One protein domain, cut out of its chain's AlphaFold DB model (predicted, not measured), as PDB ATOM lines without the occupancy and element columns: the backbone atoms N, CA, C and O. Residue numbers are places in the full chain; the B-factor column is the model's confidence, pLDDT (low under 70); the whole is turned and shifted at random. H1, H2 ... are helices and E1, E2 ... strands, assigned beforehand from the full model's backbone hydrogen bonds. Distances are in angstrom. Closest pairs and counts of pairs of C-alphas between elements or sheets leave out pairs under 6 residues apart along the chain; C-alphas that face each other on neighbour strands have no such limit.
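This is residues 45 to 182 of the 196 residues of an uncharacterized protein of Dorcoceras hygrometricum (UniProt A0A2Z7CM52). Two lobes make this model: a body in which H1, H5 and H6 pack on a small three-stranded sheet and H2 packs on H5, and a small head of two crossed helices, H3 and H4. The end of H6, residues 176 to 182, sticks out from the body. There are 138 residues printed, with named elements in the order H1 E1 E2 E3 H2 H3 H4 H5 H6; the sheet, E1 E2 E3, is antiparallel, and the class is mostly helix. The whole is only just compact, close to loose, with a radius of gyration of the C-alphas of 17.2 A, and spans 53 by 31 by 30 A.

H1, residues 46 to 58, is on the sheet of E1, residues 60 to 62, E2, residues 65 to 70, and E3, residues 73 to 77, over none of these strands. They form a meander, each strand the antiparallel neighbour of the one before; N 60 and O 67, 2.8 A, and N 68 and O 75, 2.9 A, are within hydrogen-bond range. H2, residues 79 to 86, touches H5, residues 138 to 151, at a steep tilt of 61 degrees, closest at the C-alphas of Phe 82 and Ala 139, 5.3 A. H5 is on the same face of the sheet as H1, at a height over the sheet of 9.2 A. H3, residues 101 to 111, and H4, residues 121 to 131, touch about perpendicular, 88 degrees, closest at the C-alphas of Met 107 and Val 128, 6.2 A. H6, residues 157 to 182, touches H1 with residues 161 to 169 alone, closest at the C-alphas of Ser 165 and Tyr 48, 5.6 A. Every O i to N i+4 pair is within hydrogen-bond range in H3, H4 and H5, against 7 of 9 in H1, 3 of 4 in H2 and 20 of 22 in H6.

H1, 20.0 A long, begins at C-alpha 46 (120.402, 139.300, 140.475). H5 measures 19.8 A. H6, 34.8 A with a kink of 45 degrees near residue 164, ends at C-alpha 182 (148.425, 130.586, 139.187).

The C-alphas of Gly 113 and Leu 182, the two farthest apart, are 56.1 A apart. The printed part has no cut, and the link from H2 to H3 is long, 14 residues. Fifty residues have a pLDDT under 70, among them residues 111 to 123 and 152 to 182.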
ATOM      1  N   ASP A  45     121.600 135.318 137.545       50.34
ATOM      2  CA  ASP A  45     121.112 135.876 138.815       50.34
ATOM      3  C   ASP A  45     121.347 137.368 139.136       50.34
ATOM      4  O   ASP A  45     122.376 137.970 138.827       50.34
ATOM      5  N   SER A  46     120.431 137.918 139.949       52.09
ATOM      6  CA  SER A  46     120.402 139.300 140.475       52.09
ATOM      7  C   SER A  46     121.655 139.762 141.237       52.09
ATOM      8  O   SER A  46     121.766 140.931 141.590       52.09
ATOM      9  N   VAL A  47     122.598 138.866 141.527       48.84
ATOM     10  CA  VAL A  47     123.833 139.161 142.276       48.84
ATOM     11  C   VAL A  47     124.817 140.006 141.450       48.84
ATOM     12  O   VAL A  47     125.618 140.744 142.017       48.84
ATOM     13  N   TYR A  48     124.733 139.966 140.117       58.66
ATOM     14  CA  TYR A  48     125.677 140.659 139.229       58.66
ATOM     15  C   TYR A  48     125.287 142.098 138.880       58.66
ATOM     16  O   TYR A  48     126.099 142.824 138.313       58.66
ATOM     17  N   GLU A  49     124.092 142.551 139.270       64.50
ATOM     18  CA  GLU A  49     123.626 143.912 138.984       64.50
ATOM     19  C   GLU A  49     124.576 144.974 139.567       64.50
ATOM     20  O   GLU A  49     124.941 145.922 138.876       64.50
ATOM     21  N   ALA A  50     125.061 144.782 140.799       70.25
ATOM     22  CA  ALA A  50     125.998 145.711 141.437       70.25
ATOM     23  C   ALA A  50     127.352 145.783 140.705       70.25
ATOM     24  O   ALA A  50     127.882 146.872 140.491       70.25
ATOM     25  N   VAL A  51     127.866 144.630 140.269       70.75
ATOM     26  CA  VAL A  51     129.139 144.500 139.541       70.75
ATOM     27  C   VAL A  51     129.043 145.153 138.158       70.75
ATOM     28  O   VAL A  51     129.956 145.859 137.732       70.75
ATOM     29  N   VAL A  52     127.913 144.980 137.465       70.50
ATOM     30  CA  VAL A  52     127.632 145.651 136.185       70.50
ATOM     31  C   VAL A  52     127.543 147.156 136.345       70.50
ATOM     32  O   VAL A  52     128.092 147.893 135.526       70.50
ATOM     33  N   LEU A  53     126.848 147.627 137.378       75.38
ATOM     34  CA  LEU A  53     126.713 149.055 137.628       75.38
ATOM     35  C   LEU A  53     128.067 149.690 137.950       75.38
ATOM     36  O   LEU A  53     128.363 150.756 137.414       75.38
ATOM     37  N   GLU A  54     128.905 149.028 138.750       81.88
ATOM     38  CA  GLU A  54     130.275 149.475 139.014       81.88
ATOM     39  C   GLU A  54     131.111 149.495 137.727       81.88
ATOM     40  O   GLU A  54     131.723 150.517 137.405       81.88
ATOM     41  N   PHE A  55     131.068 148.416 136.939       82.75
ATOM     42  CA  PHE A  55     131.754 148.347 135.652       82.75
ATOM     43  C   PHE A  55     131.351 149.504 134.740       82.75
ATOM     44  O   PHE A  55     132.217 150.201 134.220       82.75
ATOM     45  N   LEU A  56     130.053 149.730 134.534       77.69
ATOM     46  CA  LEU A  56     129.571 150.774 133.632       77.69
ATOM     47  C   LEU A  56     129.876 152.179 134.164       77.69
ATOM     48  O   LEU A  56     130.201 153.061 133.376       77.69
ATOM     49  N   ALA A  57     129.812 152.391 135.482       82.81
ATOM     50  CA  ALA A  57     130.146 153.675 136.099       82.81
ATOM     51  C   ALA A  57     131.629 154.039 135.923       82.81
ATOM     52  O   ALA A  57     131.966 155.215 135.769       82.81
ATOM     53  N   ASN A  58     132.505 153.032 135.922       86.62
ATOM     54  CA  ASN A  58     133.950 153.206 135.809       86.62
ATOM     55  C   ASN A  58     134.477 153.032 134.376       86.62
ATOM     56  O   ASN A  58     135.637 153.363 134.112       86.62
ATOM     57  N   ALA A  59     133.650 152.524 133.459       87.12
ATOM     58  CA  ALA A  59     134.043 152.226 132.092       87.12
ATOM     59  C   ALA A  59     134.349 153.496 131.293       87.12
ATOM     60  O   ALA A  59     133.641 154.501 131.353       87.12
ATOM     61  N   LYS A  60     135.417 153.435 130.500       89.44
ATOM     62  CA  LYS A  60     135.838 154.472 129.560       89.44
ATOM     63  C   LYS A  60     136.398 153.830 128.306       89.44
ATOM     64  O   LYS A  60     137.073 152.803 128.376       89.44
ATOM     65  N   VAL A  61     136.181 154.475 127.165       89.00
ATOM     66  CA  VAL A  61     136.819 154.068 125.911       89.00
ATOM     67  C   VAL A  61     138.159 154.793 125.767       89.00
ATOM     68  O   VAL A  61     138.206 156.022 125.747       89.00
ATOM     69  N   ILE A  62     139.258 154.044 125.678       88.94
ATOM     70  CA  ILE A  62     140.622 154.571 125.512       88.94
ATOM     71  C   ILE A  62     141.272 153.855 124.333       88.94
ATOM     72  O   ILE A  62     141.422 152.640 124.363       88.94
ATOM     73  N   ALA A  63     141.663 154.610 123.300       89.31
ATOM     74  CA  ALA A  63     142.305 154.073 122.094       89.31
ATOM     75  C   ALA A  63     141.549 152.879 121.465       89.31
ATOM     76  O   ALA A  63     142.162 151.939 120.969       89.31
ATOM     77  N   GLY A  64     140.212 152.909 121.511       84.81
ATOM     78  CA  GLY A  64     139.370 151.835 120.978       84.81
ATOM     79  C   GLY A  64     139.250 150.598 121.871       84.81
ATOM     80  O   GLY A  64     138.731 149.599 121.401       84.81
ATOM     81  N   MET A  65     139.697 150.653 123.130       87.62
ATOM     82  CA  MET A  65     139.490 149.613 124.148       87.62
ATOM     83  C   MET A  65     138.515 150.094 125.217       87.62
ATOM     84  O   MET A  65     138.513 151.278 125.559       87.62
ATOM     85  N   ILE A  66     137.743 149.180 125.801       87.44
ATOM     86  CA  ILE A  66     136.890 149.487 126.952       87.44
ATOM     87  C   ILE A  66     137.678 149.174 128.216       87.44
ATOM     88  O   ILE A  66     137.994 148.021 128.491       87.44
ATOM     89  N   VAL A  67     138.006 150.204 128.986       89.50
ATOM     90  CA  VAL A  67     138.747 150.082 130.240       89.50
ATOM     91  C   VAL A  67     137.815 150.413 131.393       89.50
ATOM     92  O   VAL A  67     137.193 151.470 131.377       89.50
ATOM     93  N   SER A  68     137.735 149.549 132.397       88.19
ATOM     94  CA  SER A  68     136.917 149.772 133.590       88.19
ATOM     95  C   SER A  68     137.623 149.303 134.864       88.19
ATOM     96  O   SER A  68     138.669 148.654 134.800       88.19
ATOM     97  N   PHE A  69     137.054 149.655 136.014       85.31
ATOM     98  CA  PHE A  69     137.460 149.176 137.327       85.31
ATOM     99  C   PHE A  69     136.274 148.520 138.033       85.31
ATOM    100  O   PHE A  69     135.205 149.121 138.114       85.31
ATOM    101  N   VAL A  70     136.472 147.302 138.531       79.44
ATOM    102  CA  VAL A  70     135.470 146.510 139.264       79.44
ATOM    103  C   VAL A  70     136.176 145.824 140.423       79.44
ATOM    104  O   VAL A  70     137.216 145.205 140.195       79.44
ATOM    105  N   ASP A  71     135.680 145.955 141.654       80.19
ATOM    106  CA  ASP A  71     136.331 145.405 142.856       80.19
ATOM    107  C   ASP A  71     137.840 145.739 142.935       80.19
ATOM    108  O   ASP A  71     138.690 144.892 143.227       80.19
ATOM    109  N   ASN A  72     138.203 146.992 142.627       78.69
ATOM    110  CA  ASN A  72     139.594 147.468 142.555       78.69
ATOM    111  C   ASN A  72     140.482 146.782 141.491       78.69
ATOM    112  O   ASN A  72     141.701 146.977 141.476       78.69
ATOM    113  N   ARG A  73     139.901 146.011 140.570       77.31
ATOM    114  CA  ARG A  73     140.602 145.374 139.451       77.31
ATOM    115  C   ARG A  73     140.407 146.173 138.181       77.31
ATOM    116  O   ARG A  73     139.296 146.588 137.871       77.31
ATOM    117  N   LYS A  74     141.485 146.353 137.422       84.00
ATOM    118  CA  LYS A  74     141.423 146.984 136.104       84.00
ATOM    119  C   LYS A  74     141.043 145.940 135.058       84.00
ATOM    120  O   LYS A  74     141.788 144.989 134.854       84.00
ATOM    121  N   LEU A  75     139.943 146.172 134.357       83.75
ATOM    122  CA  LEU A  75     139.507 145.384 133.209       83.75
ATOM    123  C   LEU A  75     139.811 146.156 131.927       83.75
ATOM    124  O   LEU A  75     139.565 147.361 131.857       83.75
ATOM    125  N   ALA A  76     140.348 145.473 130.920       86.75
ATOM    126  CA  ALA A  76     140.578 146.028 129.592       86.75
ATOM    127  C   ALA A  76     140.021 145.055 128.553       86.75
ATOM    128  O   ALA A  76     140.545 143.961 128.382       86.75
ATOM    129  N   LEU A  77     138.939 145.456 127.891       84.62
ATOM    130  CA  LEU A  77     138.253 144.651 126.891       84.62
ATOM    131  C   LEU A  77     138.625 145.146 125.501       84.62
ATOM    132  O   LEU A  77     138.460 146.330 125.179       84.62
ATOM    133  N   THR A  78     139.088 144.216 124.678       87.88
ATOM    134  CA  THR A  78     139.277 144.400 123.241       87.88
ATOM    135  C   THR A  78     138.291 143.518 122.487       87.88
ATOM    136  O   THR A  78     137.599 142.693 123.084       87.88
ATOM    137  N   LYS A  79     138.210 143.673 121.166       83.81
ATOM    138  CA  LYS A  79     137.397 142.781 120.334       83.81
ATOM    139  C   LYS A  79     137.866 141.328 120.454       83.81
ATOM    140  O   LYS A  79     137.041 140.423 120.515       83.81
ATOM    141  N   GLU A  80     139.177 141.114 120.473       84.44
ATOM    142  CA  GLU A  80     139.817 139.795 120.481       84.44
ATOM    143  C   GLU A  80     139.410 138.989 121.715       84.44
ATOM    144  O   GLU A  80     139.154 137.796 121.601       84.44
ATOM    145  N   PHE A  81     139.205 139.666 122.849       81.31
ATOM    146  CA  PHE A  81     138.679 139.048 124.062       81.31
ATOM    147  C   PHE A  81     137.366 138.283 123.813       81.31
ATOM    148  O   PHE A  81     137.183 137.166 124.285       81.31
ATOM    149  N   PHE A  82     136.453 138.853 123.019       74.94
ATOM    150  CA  PHE A  82     135.170 138.214 122.710       74.94
ATOM    151  C   PHE A  82     135.329 136.969 121.832       74.94
ATOM    152  O   PHE A  82     134.508 136.056 121.881       74.94
ATOM    153  N   VAL A  83     136.376 136.934 121.014       81.19
ATOM    154  CA  VAL A  83     136.699 135.790 120.159       81.19
ATOM    155  C   VAL A  83     137.271 134.663 121.003       81.19
ATOM    156  O   VAL A  83     136.845 133.521 120.865       81.19
ATOM    157  N   GLU A  84     138.210 134.990 121.886       79.38
ATOM    158  CA  GLU A  84     138.910 134.020 122.725       79.38
ATOM    159  C   GLU A  84     137.976 133.384 123.756       79.38
ATOM    160  O   GLU A  84     137.904 132.159 123.841       79.38
ATOM    161  N   GLU A  85     137.212 134.197 124.485       72.62
ATOM    162  CA  GLU A  85     136.411 133.715 125.613       72.62
ATOM    163  C   GLU A  85     135.125 133.012 125.159       72.62
ATOM    164  O   GLU A  85     134.742 131.965 125.680       72.62
ATOM    165  N   PHE A  86     134.456 133.563 124.142       67.88
ATOM    166  CA  PHE A  86     133.153 133.063 123.696       67.88
ATOM    167  C   PHE A  86     133.235 132.229 122.411       67.88
ATOM    168  O   PHE A  86     132.236 131.637 121.999       67.88
ATOM    169  N   GLY A  87     134.408 132.142 121.773       75.88
ATOM    170  CA  GLY A  87     134.566 131.456 120.489       75.88
ATOM    171  C   GLY A  87     133.755 132.112 119.371       75.88
ATOM    172  O   GLY A  87     133.289 131.417 118.468       75.88
ATOM    173  N   LEU A  88     133.510 133.424 119.462       78.12
ATOM    174  CA  LEU A  88     132.587 134.097 118.554       78.12
ATOM    175  C   LEU A  88     133.163 134.213 117.137       78.12
ATOM    176  O   LEU A  88     134.344 134.532 116.971       78.12
ATOM    177  N   PRO A  89     132.324 134.036 116.101       76.19
ATOM    178  CA  PRO A  89     132.735 134.242 114.721       76.19
ATOM    179  C   PRO A  89     133.278 135.655 114.476       76.19
ATOM    180  O   PRO A  89     132.676 136.651 114.888       76.19
ATOM    181  N   ILE A  90     134.396 135.727 113.747       83.50
ATOM    182  CA  ILE A  90     135.026 136.981 113.304       83.50
ATOM    183  C   ILE A  90     134.791 137.291 111.824       83.50
ATOM    184  O   ILE A  90     135.128 138.385 111.373       83.50
ATOM    185  N   GLU A  91     134.234 136.344 111.074       83.06
ATOM    186  CA  GLU A  91     133.904 136.496 109.658       83.06
ATOM    187  C   GLU A  91     132.446 136.942 109.483       83.06
ATOM    188  O   GLU A  91     131.589 136.667 110.323       83.06
ATOM    189  N   GLY A  92     132.160 137.627 108.375       85.94
ATOM    190  CA  GLY A  92     130.810 138.066 108.023       85.94
ATOM    191  C   GLY A  92     130.499 139.524 108.364       85.94
ATOM    192  O   GLY A  92     131.395 140.357 108.520       85.94
ATOM    193  N   LEU A  93     129.205 139.842 108.428       84.19
ATOM    194  CA  LEU A  93     128.686 141.202 108.582       84.19
ATOM    195  C   LEU A  93     129.128 141.822 109.911       84.19
ATOM    196  O   LEU A  93     128.966 141.222 110.971       84.19
ATOM    197  N   VAL A  94     129.664 143.040 109.856       83.00
ATOM    198  CA  VAL A  94     130.132 143.794 111.035       83.00
ATOM    199  C   VAL A  94     129.050 144.682 111.648       83.00
ATOM    200  O   VAL A  94     129.239 145.223 112.735       83.00
ATOM    201  N   GLY A  95     127.917 144.809 110.962       79.25
ATOM    202  CA  GLY A  95     126.738 145.516 111.418       79.25
ATOM    203  C   GLY A  95     125.503 145.086 110.634       79.25
ATOM    204  O   GLY A  95     125.585 144.491 109.560       79.25
ATOM    205  N   PHE A  96     124.336 145.400 111.186       77.44
ATOM    206  CA  PHE A  96     123.055 145.014 110.599       77.44
ATOM    207  C   PHE A  96     122.606 145.921 109.443       77.44
ATOM    208  O   PHE A  96     121.734 145.546 108.664       77.44
ATOM    209  N   LEU A  97     123.245 147.083 109.278       77.62
ATOM    210  CA  LEU A  97     123.008 147.982 108.142       77.62
ATOM    211  C   LEU A  97     123.479 147.386 106.809       77.62
ATOM    212  O   LEU A  97     122.983 147.777 105.754       77.62
ATOM    213  N   ASP A  98     124.402 146.426 106.865       82.50
ATOM    214  CA  ASP A  98     124.971 145.764 105.692       82.50
ATOM    215  C   ASP A  98     124.112 144.585 105.204       82.50
ATOM    216  O   ASP A  98     124.451 143.924 104.219       82.50
ATOM    217  N   ILE A  99     122.988 144.298 105.875       84.00
ATOM    218  CA  ILE A  99     122.054 143.270 105.419       84.00
ATOM    219  C   ILE A  99     121.431 143.726 104.087       84.00
ATOM    220  O   ILE A  99     120.859 144.818 104.008       84.00
ATOM    221  N   PRO A 100     121.459 142.884 103.038       86.38
ATOM    222  CA  PRO A 100     120.837 143.215 101.764       86.38
ATOM    223  C   PRO A 100     119.348 143.561 101.912       86.38
ATOM    224  O   PRO A 100     118.559 142.822 102.507       86.38
ATOM    225  N   SER A 101     118.933 144.688 101.331       83.94
ATOM    226  CA  SER A 101     117.567 145.217 101.479       83.94
ATOM    227  C   SER A 101     116.481 144.287 100.919       83.94
ATOM    228  O   SER A 101     115.349 144.282 101.411       83.94
ATOM    229  N   ASN A 102     116.814 143.467  99.921       86.25
ATOM    230  CA  ASN A 102     115.950 142.398  99.419       86.25
ATOM    231  C   ASN A 102     115.729 141.307 100.478       86.25
ATOM    232  O   ASN A 102     114.585 140.914 100.686       86.25
ATOM    233  N   THR A 103     116.768 140.891 101.208       84.19
ATOM    234  CA  THR A 103     116.665 139.929 102.317       84.19
ATOM    235  C   THR A 103     115.782 140.469 103.439       84.19
ATOM    236  O   THR A 103     114.878 139.768 103.898       84.19
ATOM    237  N   VAL A 104     115.973 141.736 103.828       80.94
ATOM    238  CA  VAL A 104     115.125 142.416 104.825       80.94
ATOM    239  C   VAL A 104     113.664 142.427 104.374       80.94
ATOM    240  O   VAL A 104     112.774 142.104 105.158       80.94
ATOM    241  N   ARG A 105     113.394 142.763 103.107       79.81
ATOM    242  CA  ARG A 105     112.034 142.805 102.552       79.81
ATOM    243  C   ARG A 105     111.383 141.424 102.502       79.81
ATOM    244  O   ARG A 105     110.232 141.290 102.906       79.81
ATOM    245  N   GLU A 106     112.093 140.410 102.016       81.62
ATOM    246  CA  GLU A 106     111.590 139.035 101.944       81.62
ATOM    247  C   GLU A 106     111.244 138.491 103.327       81.62
ATOM    248  O   GLU A 106     110.165 137.932 103.522       81.62
ATOM    249  N   MET A 107     112.132 138.693 104.298       78.12
ATOM    250  CA  MET A 107     111.874 138.304 105.678       78.12
ATOM    251  C   MET A 107     110.724 139.106 106.271       78.12
ATOM    252  O   MET A 107     109.847 138.525 106.897       78.12
ATOM    253  N   ARG A 108     110.641 140.413 106.009       76.06
ATOM    254  CA  ARG A 108     109.520 141.235 106.475       76.06
ATOM    255  C   ARG A 108     108.189 140.727 105.943       76.06
ATOM    256  O   ARG A 108     107.252 140.679 106.719       76.06
ATOM    257  N   MET A 109     108.116 140.283 104.688       75.12
ATOM    258  CA  MET A 109     106.903 139.660 104.142       75.12
ATOM    259  C   MET A 109     106.595 138.291 104.766       75.12
ATOM    260  O   MET A 109     105.431 137.957 104.970       75.12
ATOM    261  N   LYS A 110     107.623 137.502 105.101       70.75
ATOM    262  CA  LYS A 110     107.460 136.223 105.817       70.75
ATOM    263  C   LYS A 110     106.972 136.424 107.255       70.75
ATOM    264  O   LYS A 110     106.147 135.648 107.724       70.75
ATOM    265  N   PHE A 111     107.449 137.466 107.931       66.25
ATOM    266  CA  PHE A 111     107.111 137.776 109.322       66.25
ATOM    267  C   PHE A 111     105.873 138.676 109.472       66.25
ATOM    268  O   PHE A 111     105.237 138.648 110.519       66.25
ATOM    269  N   SER A 112     105.464 139.416 108.433       61.12
ATOM    270  CA  SER A 112     104.278 140.293 108.454       61.12
ATOM    271  C   SER A 112     102.944 139.547 108.531       61.12
ATOM    272  O   SER A 112     101.910 140.176 108.727       61.12
ATOM    273  N   GLY A 113     102.951 138.220 108.371       55.28
ATOM    274  CA  GLY A 113     101.796 137.371 108.678       55.28
ATOM    275  C   GLY A 113     101.565 137.157 110.183       55.28
ATOM    276  O   GLY A 113     100.535 136.601 110.550       55.28
ATOM    277  N   GLY A 114     102.500 137.586 111.042       57.22
ATOM    278  CA  GLY A 114     102.422 137.513 112.503       57.22
ATOM    279  C   GLY A 114     102.424 138.893 113.177       57.22
ATOM    280  O   GLY A 114     102.861 139.890 112.603       57.22
ATOM    281  N   SER A 115     101.926 138.953 114.415       51.53
ATOM    282  CA  SER A 115     101.869 140.167 115.245       51.53
ATOM    283  C   SER A 115     103.268 140.570 115.739       51.53
ATOM    284  O   SER A 115     103.673 140.233 116.845       51.53
ATOM    285  N   PHE A 116     104.032 141.280 114.905       51.53
ATOM    286  CA  PHE A 116     105.370 141.788 115.252       51.53
ATOM    287  C   PHE A 116     105.481 143.316 115.159       51.53
ATOM    288  O   PHE A 116     106.565 143.860 114.959       51.53
ATOM    289  N   ASP A 117     104.370 144.027 115.361       51.81
ATOM    290  CA  ASP A 117     104.308 145.499 115.295       51.81
ATOM    291  C   ASP A 117     105.121 146.198 116.414       51.81
ATOM    292  O   ASP A 117     105.346 147.403 116.391       51.81
ATOM    293  N   VAL A 118     105.611 145.425 117.393       50.94
ATOM    294  CA  VAL A 118     106.351 145.890 118.583       50.94
ATOM    295  C   VAL A 118     107.869 145.635 118.512       50.94
ATOM    296  O   VAL A 118     108.610 146.011 119.422       50.94
ATOM    297  N   VAL A 119     108.388 145.029 117.440       53.94
ATOM    298  CA  VAL A 119     109.833 144.752 117.331       53.94
ATOM    299  C   VAL A 119     110.580 145.999 116.849       53.94
ATOM    300  O   VAL A 119     110.297 146.530 115.777       53.94
ATOM    301  N   THR A 120     111.563 146.466 117.626       58.91
ATOM    302  CA  THR A 120     112.468 147.546 117.196       58.91
ATOM    303  C   THR A 120     113.246 147.131 115.942       58.91
ATOM    304  O   THR A 120     113.541 145.950 115.757       58.91
ATOM    305  N   SER A 121     113.612 148.082 115.074       66.19
ATOM    306  CA  SER A 121     114.316 147.779 113.814       66.19
ATOM    307  C   SER A 121     115.585 146.945 114.024       66.19
ATOM    308  O   SER A 121     115.786 145.968 113.317       66.19
ATOM    309  N   GLU A 122     116.364 147.238 115.069       64.06
ATOM    310  CA  GLU A 122     117.593 146.498 115.401       64.06
ATOM    311  C   GLU A 122     117.331 145.022 115.747       64.06
ATOM    312  O   GLU A 122     118.054 144.131 115.303       64.06
ATOM    313  N   LYS A 123     116.262 144.739 116.505       67.69
ATOM    314  CA  LYS A 123     115.859 143.363 116.838       67.69
ATOM    315  C   LYS A 123     115.348 142.614 115.611       67.69
ATOM    316  O   LYS A 123     115.556 141.408 115.491       67.69
ATOM    317  N   PHE A 124     114.680 143.324 114.707       71.94
ATOM    318  CA  PHE A 124     114.226 142.756 113.448       71.94
ATOM    319  C   PHE A 124     115.416 142.389 112.559       71.94
ATOM    320  O   PHE A 124     115.471 141.275 112.049       71.94
ATOM    321  N   ASP A 125     116.406 143.267 112.433       75.06
ATOM    322  CA  ASP A 125     117.572 143.011 111.590       75.06
ATOM    323  C   ASP A 125     118.425 141.839 112.115       75.06
ATOM    324  O   ASP A 125     118.894 141.010 111.331       75.06
ATOM    325  N   LEU A 126     118.526 141.684 113.440       74.12
ATOM    326  CA  LEU A 126     119.110 140.503 114.084       74.12
ATOM    327  C   LEU A 126     118.383 139.212 113.671       74.12
ATOM    328  O   LEU A 126     119.004 138.232 113.252       74.12
ATOM    329  N   MET A 127     117.052 139.220 113.755       73.44
ATOM    330  CA  MET A 127     116.208 138.089 113.369       73.44
ATOM    331  C   MET A 127     116.354 137.762 111.878       73.44
ATOM    332  O   MET A 127     116.425 136.587 111.512       73.44
ATOM    333  N   VAL A 128     116.450 138.783 111.022       79.56
ATOM    334  CA  VAL A 128     116.684 138.638 109.581       79.56
ATOM    335  C   VAL A 128     118.031 137.975 109.316       79.56
ATOM    336  O   VAL A 128     118.069 136.994 108.575       79.56
ATOM    337  N   ALA A 129     119.115 138.467 109.924       77.44
ATOM    338  CA  ALA A 129     120.456 137.929 109.717       77.44
ATOM    339  C   ALA A 129     120.540 136.446 110.101       77.44
ATOM    340  O   ALA A 129     121.023 135.631 109.313       77.44
ATOM    341  N   ILE A 130     119.982 136.084 111.261       74.25
ATOM    342  CA  ILE A 130     119.963 134.697 111.740       74.25
ATOM    343  C   ILE A 130     119.087 133.817 110.837       74.25
ATOM    344  O   ILE A 130     119.514 132.742 110.415       74.25
ATOM    345  N   SER A 131     117.883 134.277 110.484       70.19
ATOM    346  CA  SER A 131     116.935 133.505 109.665       70.19
ATOM    347  C   SER A 131     117.419 133.300 108.229       70.19
ATOM    348  O   SER A 131     117.100 132.293 107.596       70.19
ATOM    349  N   ALA A 132     118.179 134.258 107.699       76.88
ATOM    350  CA  ALA A 132     118.784 134.179 106.377       76.88
ATOM    351  C   ALA A 132     120.102 133.386 106.378       76.88
ATOM    352  O   ALA A 132     120.649 133.135 105.306       76.88
ATOM    353  N   GLY A 133     120.595 132.963 107.549       76.56
ATOM    354  CA  GLY A 133     121.865 132.249 107.682       76.56
ATOM    355  C   GLY A 133     123.064 133.102 107.277       76.56
ATOM    356  O   GLY A 133     124.043 132.573 106.753       76.56
ATOM    357  N   LEU A 134     122.975 134.423 107.461       82.31
ATOM    358  CA  LEU A 134     124.086 135.321 107.179       82.31
ATOM    359  C   LEU A 134     125.180 135.090 108.218       82.31
ATOM    360  O   LEU A 134     124.909 135.005 109.416       82.31
ATOM    361  N   GLN A 135     126.426 135.017 107.759       82.44
ATOM    362  CA  GLN A 135     127.562 135.083 108.666       82.44
ATOM    363  C   GLN A 135     127.635 136.492 109.253       82.44
ATOM    364  O   GLN A 135     127.596 137.483 108.520       82.44
ATOM    365  N   VAL A 136     127.743 136.573 110.574       81.88
ATOM    366  CA  VAL A 136     127.825 137.823 111.325       81.88
ATOM    367  C   VAL A 136     129.070 137.762 112.195       81.88
ATOM    368  O   VAL A 136     129.302 136.777 112.897       81.88
ATOM    369  N   ASN A 137     129.847 138.839 112.173       86.00
ATOM    370  CA  ASN A 137     130.978 139.042 113.061       86.00
ATOM    371  C   ASN A 137     130.457 139.416 114.453       86.00
ATOM    372  O   ASN A 137     130.410 140.591 114.827       86.00
ATOM    373  N   TRP A 138     130.019 138.416 115.212       79.69
ATOM    374  CA  TRP A 138     129.394 138.613 116.518       79.69
ATOM    375  C   TRP A 138     130.329 139.273 117.525       79.69
ATOM    376  O   TRP A 138     129.881 140.111 118.305       79.69
ATOM    377  N   ALA A 139     131.629 138.975 117.462       80.94
ATOM    378  CA  ALA A 139     132.626 139.643 118.293       80.94
ATOM    379  C   ALA A 139     132.649 141.158 118.031       80.94
ATOM    380  O   ALA A 139     132.643 141.956 118.966       80.94
ATOM    381  N   GLN A 140     132.618 141.571 116.759       83.81
ATOM    382  CA  GLN A 140     132.560 142.986 116.390       83.81
ATOM    383  C   GLN A 140     131.248 143.636 116.823       83.81
ATOM    384  O   GLN A 140     131.282 144.724 117.394       83.81
ATOM    385  N   VAL A 141     130.111 142.993 116.548       78.44
ATOM    386  CA  VAL A 141     128.785 143.537 116.874       78.44
ATOM    387  C   VAL A 141     128.667 143.764 118.380       78.44
ATOM    388  O   VAL A 141     128.368 144.878 118.800       78.44
ATOM    389  N   LEU A 142     129.002 142.763 119.201       75.44
ATOM    390  CA  LEU A 142     128.957 142.887 120.660       75.44
ATOM    391  C   LEU A 142     129.924 143.949 121.184       75.44
ATOM    392  O   LEU A 142     129.550 144.749 122.043       75.44
ATOM    393  N   PHE A 143     131.145 144.001 120.646       81.38
ATOM    394  CA  PHE A 143     132.130 144.997 121.054       81.38
ATOM    395  C   PHE A 143     131.666 146.429 120.750       81.38
ATOM    396  O   PHE A 143     131.769 147.312 121.603       81.38
ATOM    397  N   GLN A 144     131.106 146.664 119.561       80.62
ATOM    398  CA  GLN A 144     130.554 147.966 119.172       80.62
ATOM    399  C   GLN A 144     129.348 148.350 120.029       80.62
ATOM    400  O   GLN A 144     129.259 149.488 120.485       80.62
ATOM    401  N   THR A 145     128.455 147.401 120.303       77.12
ATOM    402  CA  THR A 145     127.303 147.593 121.185       77.12
ATOM    403  C   THR A 145     127.740 147.967 122.604       77.12
ATOM    404  O   THR A 145     127.216 148.926 123.172       77.12
ATOM    405  N   LEU A 146     128.754 147.299 123.162       75.94
ATOM    406  CA  LEU A 146     129.287 147.634 124.484       75.94
ATOM    407  C   LEU A 146     130.001 148.996 124.488       75.94
ATOM    408  O   LEU A 146     129.795 149.788 125.405       75.94
ATOM    409  N   MET A 147     130.780 149.324 123.450       81.06
ATOM    410  CA  MET A 147     131.379 150.658 123.303       81.06
ATOM    411  C   MET A 147     130.314 151.754 123.221       81.06
ATOM    412  O   MET A 147     130.464 152.803 123.847       81.06
ATOM    413  N   ALA A 148     129.231 151.517 122.478       78.12
ATOM    414  CA  ALA A 148     128.107 152.438 122.401       78.12
ATOM    415  C   ALA A 148     127.477 152.638 123.785       78.12
ATOM    416  O   ALA A 148     127.271 153.780 124.177       78.12
ATOM    417  N   MET A 149     127.273 151.577 124.571       72.75
ATOM    418  CA  MET A 149     126.756 151.693 125.942       72.75
ATOM    419  C   MET A 149     127.669 152.475 126.880       72.75
ATOM    420  O   MET A 149     127.170 153.237 127.696       72.75
ATOM    421  N   VAL A 150     128.987 152.306 126.780       76.38
ATOM    422  CA  VAL A 150     129.945 153.068 127.599       76.38
ATOM    423  C   VAL A 150     129.932 154.553 127.221       76.38
ATOM    424  O   VAL A 150     130.087 155.417 128.079       76.38
ATOM    425  N   ASN A 151     129.712 154.862 125.942       74.06
ATOM    426  CA  ASN A 151     129.643 156.237 125.445       74.06
ATOM    427  C   ASN A 151     128.259 156.887 125.635       74.06
ATOM    428  O   ASN A 151     128.157 158.111 125.715       74.06
ATOM    429  N   MET A 152     127.187 156.097 125.702       65.44
ATOM    430  CA  MET A 152     125.823 156.562 125.945       65.44
ATOM    431  C   MET A 152     125.581 156.673 127.454       65.44
ATOM    432  O   MET A 152     125.731 155.714 128.198       65.44
ATOM    433  N   SER A 153     125.186 157.856 127.932       52.66
ATOM    434  CA  SER A 153     124.947 158.096 129.364       52.66
ATOM    435  C   SER A 153     124.028 157.035 130.001       52.66
ATOM    436  O   SER A 153     123.025 156.644 129.401       52.66
ATOM    437  N   THR A 154     124.333 156.657 131.247       52.72
ATOM    438  CA  THR A 154     123.784 155.564 132.088       52.72
ATOM    439  C   THR A 154     122.259 155.348 132.133       52.72
ATOM    440  O   THR A 154     121.804 154.350 132.682       52.72
ATOM    441  N   LYS A 155     121.435 156.239 131.571       46.62
ATOM    442  CA  LYS A 155     119.965 156.132 131.583       46.62
ATOM    443  C   LYS A 155     119.385 155.217 130.495       46.62
ATOM    444  O   LYS A 155     118.246 154.794 130.640       46.62
ATOM    445  N   GLN A 156     120.127 154.912 129.423       45.44
ATOM    446  CA  GLN A 156     119.673 153.988 128.364       45.44
ATOM    447  C   GLN A 156     120.297 152.585 128.438       45.44
ATOM    448  O   GLN A 156     119.730 151.641 127.896       45.44
ATOM    449  N   SER A 157     121.412 152.414 129.153       45.69
ATOM    450  CA  SER A 157     122.092 151.119 129.312       45.69
ATOM    451  C   SER A 157     121.313 150.115 130.174       45.69
ATOM    452  O   SER A 157     121.606 148.922 130.146       45.69
ATOM    453  N   GLN A 158     120.284 150.566 130.902       47.44
ATOM    454  CA  GLN A 158     119.476 149.717 131.781       47.44
ATOM    455  C   GLN A 158     118.750 148.591 131.019       47.44
ATOM    456  O   GLN A 158     118.553 147.512 131.568       47.44
ATOM    457  N   GLY A 159     118.426 148.796 129.734       52.91
ATOM    458  CA  GLY A 159     117.806 147.775 128.877       52.91
ATOM    459  C   GLY A 159     118.721 146.600 128.509       52.91
ATOM    460  O   GLY A 159     118.228 145.573 128.055       52.91
ATOM    461  N   PHE A 160     120.030 146.730 128.735       52.06
ATOM    462  CA  PHE A 160     121.047 145.733 128.384       52.06
ATOM    463  C   PHE A 160     121.751 145.135 129.605       52.06
ATOM    464  O   PHE A 160     122.646 144.303 129.461       52.06
ATOM    465  N   ALA A 161     121.348 145.536 130.813       53.34
ATOM    466  CA  ALA A 161     122.010 145.156 132.057       53.34
ATOM    467  C   ALA A 161     122.142 143.633 132.218       53.34
ATOM    468  O   ALA A 161     123.179 143.169 132.667       53.34
ATOM    469  N   VAL A 162     121.153 142.853 131.766       56.97
ATOM    470  CA  VAL A 162     121.195 141.381 131.822       56.97
ATOM    471  C   VAL A 162     122.296 140.798 130.925       56.97
ATOM    472  O   VAL A 162     123.067 139.960 131.377       56.97
ATOM    473  N   GLN A 163     122.429 141.275 129.682       57.03
ATOM    474  CA  GLN A 163     123.492 140.840 128.759       57.03
ATOM    475  C   GLN A 163     124.886 141.229 129.263       57.03
ATOM    476  O   GLN A 163     125.832 140.447 129.162       57.03
ATOM    477  N   VAL A 164     125.017 142.429 129.836       62.44
ATOM    478  CA  VAL A 164     126.281 142.894 130.420       62.44
ATOM    479  C   VAL A 164     126.619 142.105 131.694       62.44
ATOM    480  O   VAL A 164     127.787 141.781 131.895       62.44
ATOM    481  N   SER A 165     125.623 141.717 132.504       61.81
ATOM    482  CA  SER A 165     125.798 140.830 133.669       61.81
ATOM    483  C   SER A 165     126.387 139.486 133.275       61.81
ATOM    484  O   SER A 165     127.382 139.076 133.867       61.81
ATOM    485  N   THR A 166     125.824 138.818 132.266       60.69
ATOM    486  CA  THR A 166     126.314 137.505 131.818       60.69
ATOM    487  C   THR A 166     127.737 137.605 131.255       60.69
ATOM    488  O   THR A 166     128.591 136.780 131.588       60.69
ATOM    489  N   LEU A 167     128.041 138.654 130.474       64.06
ATOM    490  CA  LEU A 167     129.398 138.912 129.978       64.06
ATOM    491  C   LEU A 167     130.398 139.094 131.130       64.06
ATOM    492  O   LEU A 167     131.425 138.418 131.168       64.06
ATOM    493  N   LEU A 168     130.098 139.988 132.077       64.50
ATOM    494  CA  LEU A 168     130.977 140.273 133.212       64.50
ATOM    495  C   LEU A 168     131.101 139.090 134.163       64.50
ATOM    496  O   LEU A 168     132.171 138.879 134.721       64.50
ATOM    497  N   GLN A 169     130.048 138.294 134.333       65.56
ATOM    498  CA  GLN A 169     130.110 137.077 135.129       65.56
ATOM    499  C   GLN A 169     131.132 136.093 134.559       65.56
ATOM    500  O   GLN A 169     131.923 135.535 135.318       65.56
ATOM    501  N   ASN A 170     131.123 135.874 133.244       63.66
ATOM    502  CA  ASN A 170     132.100 135.000 132.597       63.66
ATOM    503  C   ASN A 170     133.513 135.583 132.706       63.66
ATOM    504  O   ASN A 170     134.445 134.856 133.030       63.66
ATOM    505  N   LEU A 171     133.646 136.907 132.603       61.25
ATOM    506  CA  LEU A 171     134.913 137.620 132.766       61.25
ATOM    507  C   LEU A 171     135.515 137.479 134.167       61.25
ATOM    508  O   LEU A 171     136.676 137.108 134.323       61.25
ATOM    509  N   VAL A 172     134.707 137.735 135.197       58.12
ATOM    510  CA  VAL A 172     135.110 137.607 136.601       58.12
ATOM    511  C   VAL A 172     135.430 136.147 136.925       58.12
ATOM    512  O   VAL A 172     136.396 135.887 137.637       58.12
ATOM    513  N   LYS A 173     134.678 135.177 136.379       62.31
ATOM    514  CA  LYS A 173     134.969 133.742 136.543       62.31
ATOM    515  C   LYS A 173     136.267 133.316 135.852       62.31
ATOM    516  O   LYS A 173     137.014 132.547 136.453       62.31
ATOM    517  N   ALA A 174     136.532 133.783 134.634       58.62
ATOM    518  CA  ALA A 174     137.740 133.453 133.880       58.62
ATOM    519  C   ALA A 174     138.994 134.008 134.573       58.62
ATOM    520  O   ALA A 174     139.929 133.253 134.846       58.62
ATOM    521  N   ASP A 175     138.951 135.276 134.988       55.50
ATOM    522  CA  ASP A 175     140.040 135.940 135.713       55.50
ATOM    523  C   ASP A 175     140.274 135.304 137.101       55.50
ATOM    524  O   ASP A 175     141.414 135.107 137.522       55.50
ATOM    525  N   LEU A 176     139.213 134.871 137.806       48.12
ATOM    526  CA  LEU A 176     139.355 134.069 139.032       48.12
ATOM    527  C   LEU A 176     139.924 132.666 138.767       48.12
ATOM    528  O   LEU A 176     140.716 132.170 139.568       48.12
ATOM    529  N   GLY A 177     139.511 132.002 137.686       44.62
ATOM    530  CA  GLY A 177     139.932 130.642 137.345       44.62
ATOM    531  C   GLY A 177     141.405 130.558 136.946       44.62
ATOM    532  O   GLY A 177     142.102 129.611 137.328       44.62
ATOM    533  N   GLU A 178     141.904 131.566 136.234       48.94
ATOM    534  CA  GLU A 178     143.324 131.704 135.913       48.94
ATOM    535  C   GLU A 178     144.155 132.017 137.171       48.94
ATOM    536  O   GLU A 178     145.224 131.434 137.372       48.94
ATOM    537  N   LEU A 179     143.612 132.811 138.100       39.66
ATOM    538  CA  LEU A 179     144.212 133.085 139.411       39.66
ATOM    539  C   LEU A 179     144.304 131.850 140.312       39.66
ATOM    540  O   LEU A 179     145.350 131.628 140.919       39.66
ATOM    541  N   VAL A 180     143.261 131.017 140.387       41.25
ATOM    542  CA  VAL A 180     143.307 129.760 141.158       41.25
ATOM    543  C   VAL A 180     144.374 128.826 140.589       41.25
ATOM    544  O   VAL A 180     145.103 128.196 141.350       41.25
ATOM    545  N   LYS A 181     144.541 128.779 139.261       44.34
ATOM    546  CA  LYS A 181     145.617 128.001 138.629       44.34
ATOM    547  C   LYS A 181     147.007 128.588 138.884       44.34
ATOM    548  O   LYS A 181     147.946 127.821 139.102       44.34
ATOM    549  N   LEU A 182     147.157 129.911 138.885       40.19
ATOM    550  CA  LEU A 182     148.425 130.586 139.187       40.19
ATOM    551  C   LEU A 182     148.818 130.446 140.664       40.19
ATOM    552  O   LEU A 182     149.993 130.231 140.957       40.19
TER     553      LEU A 182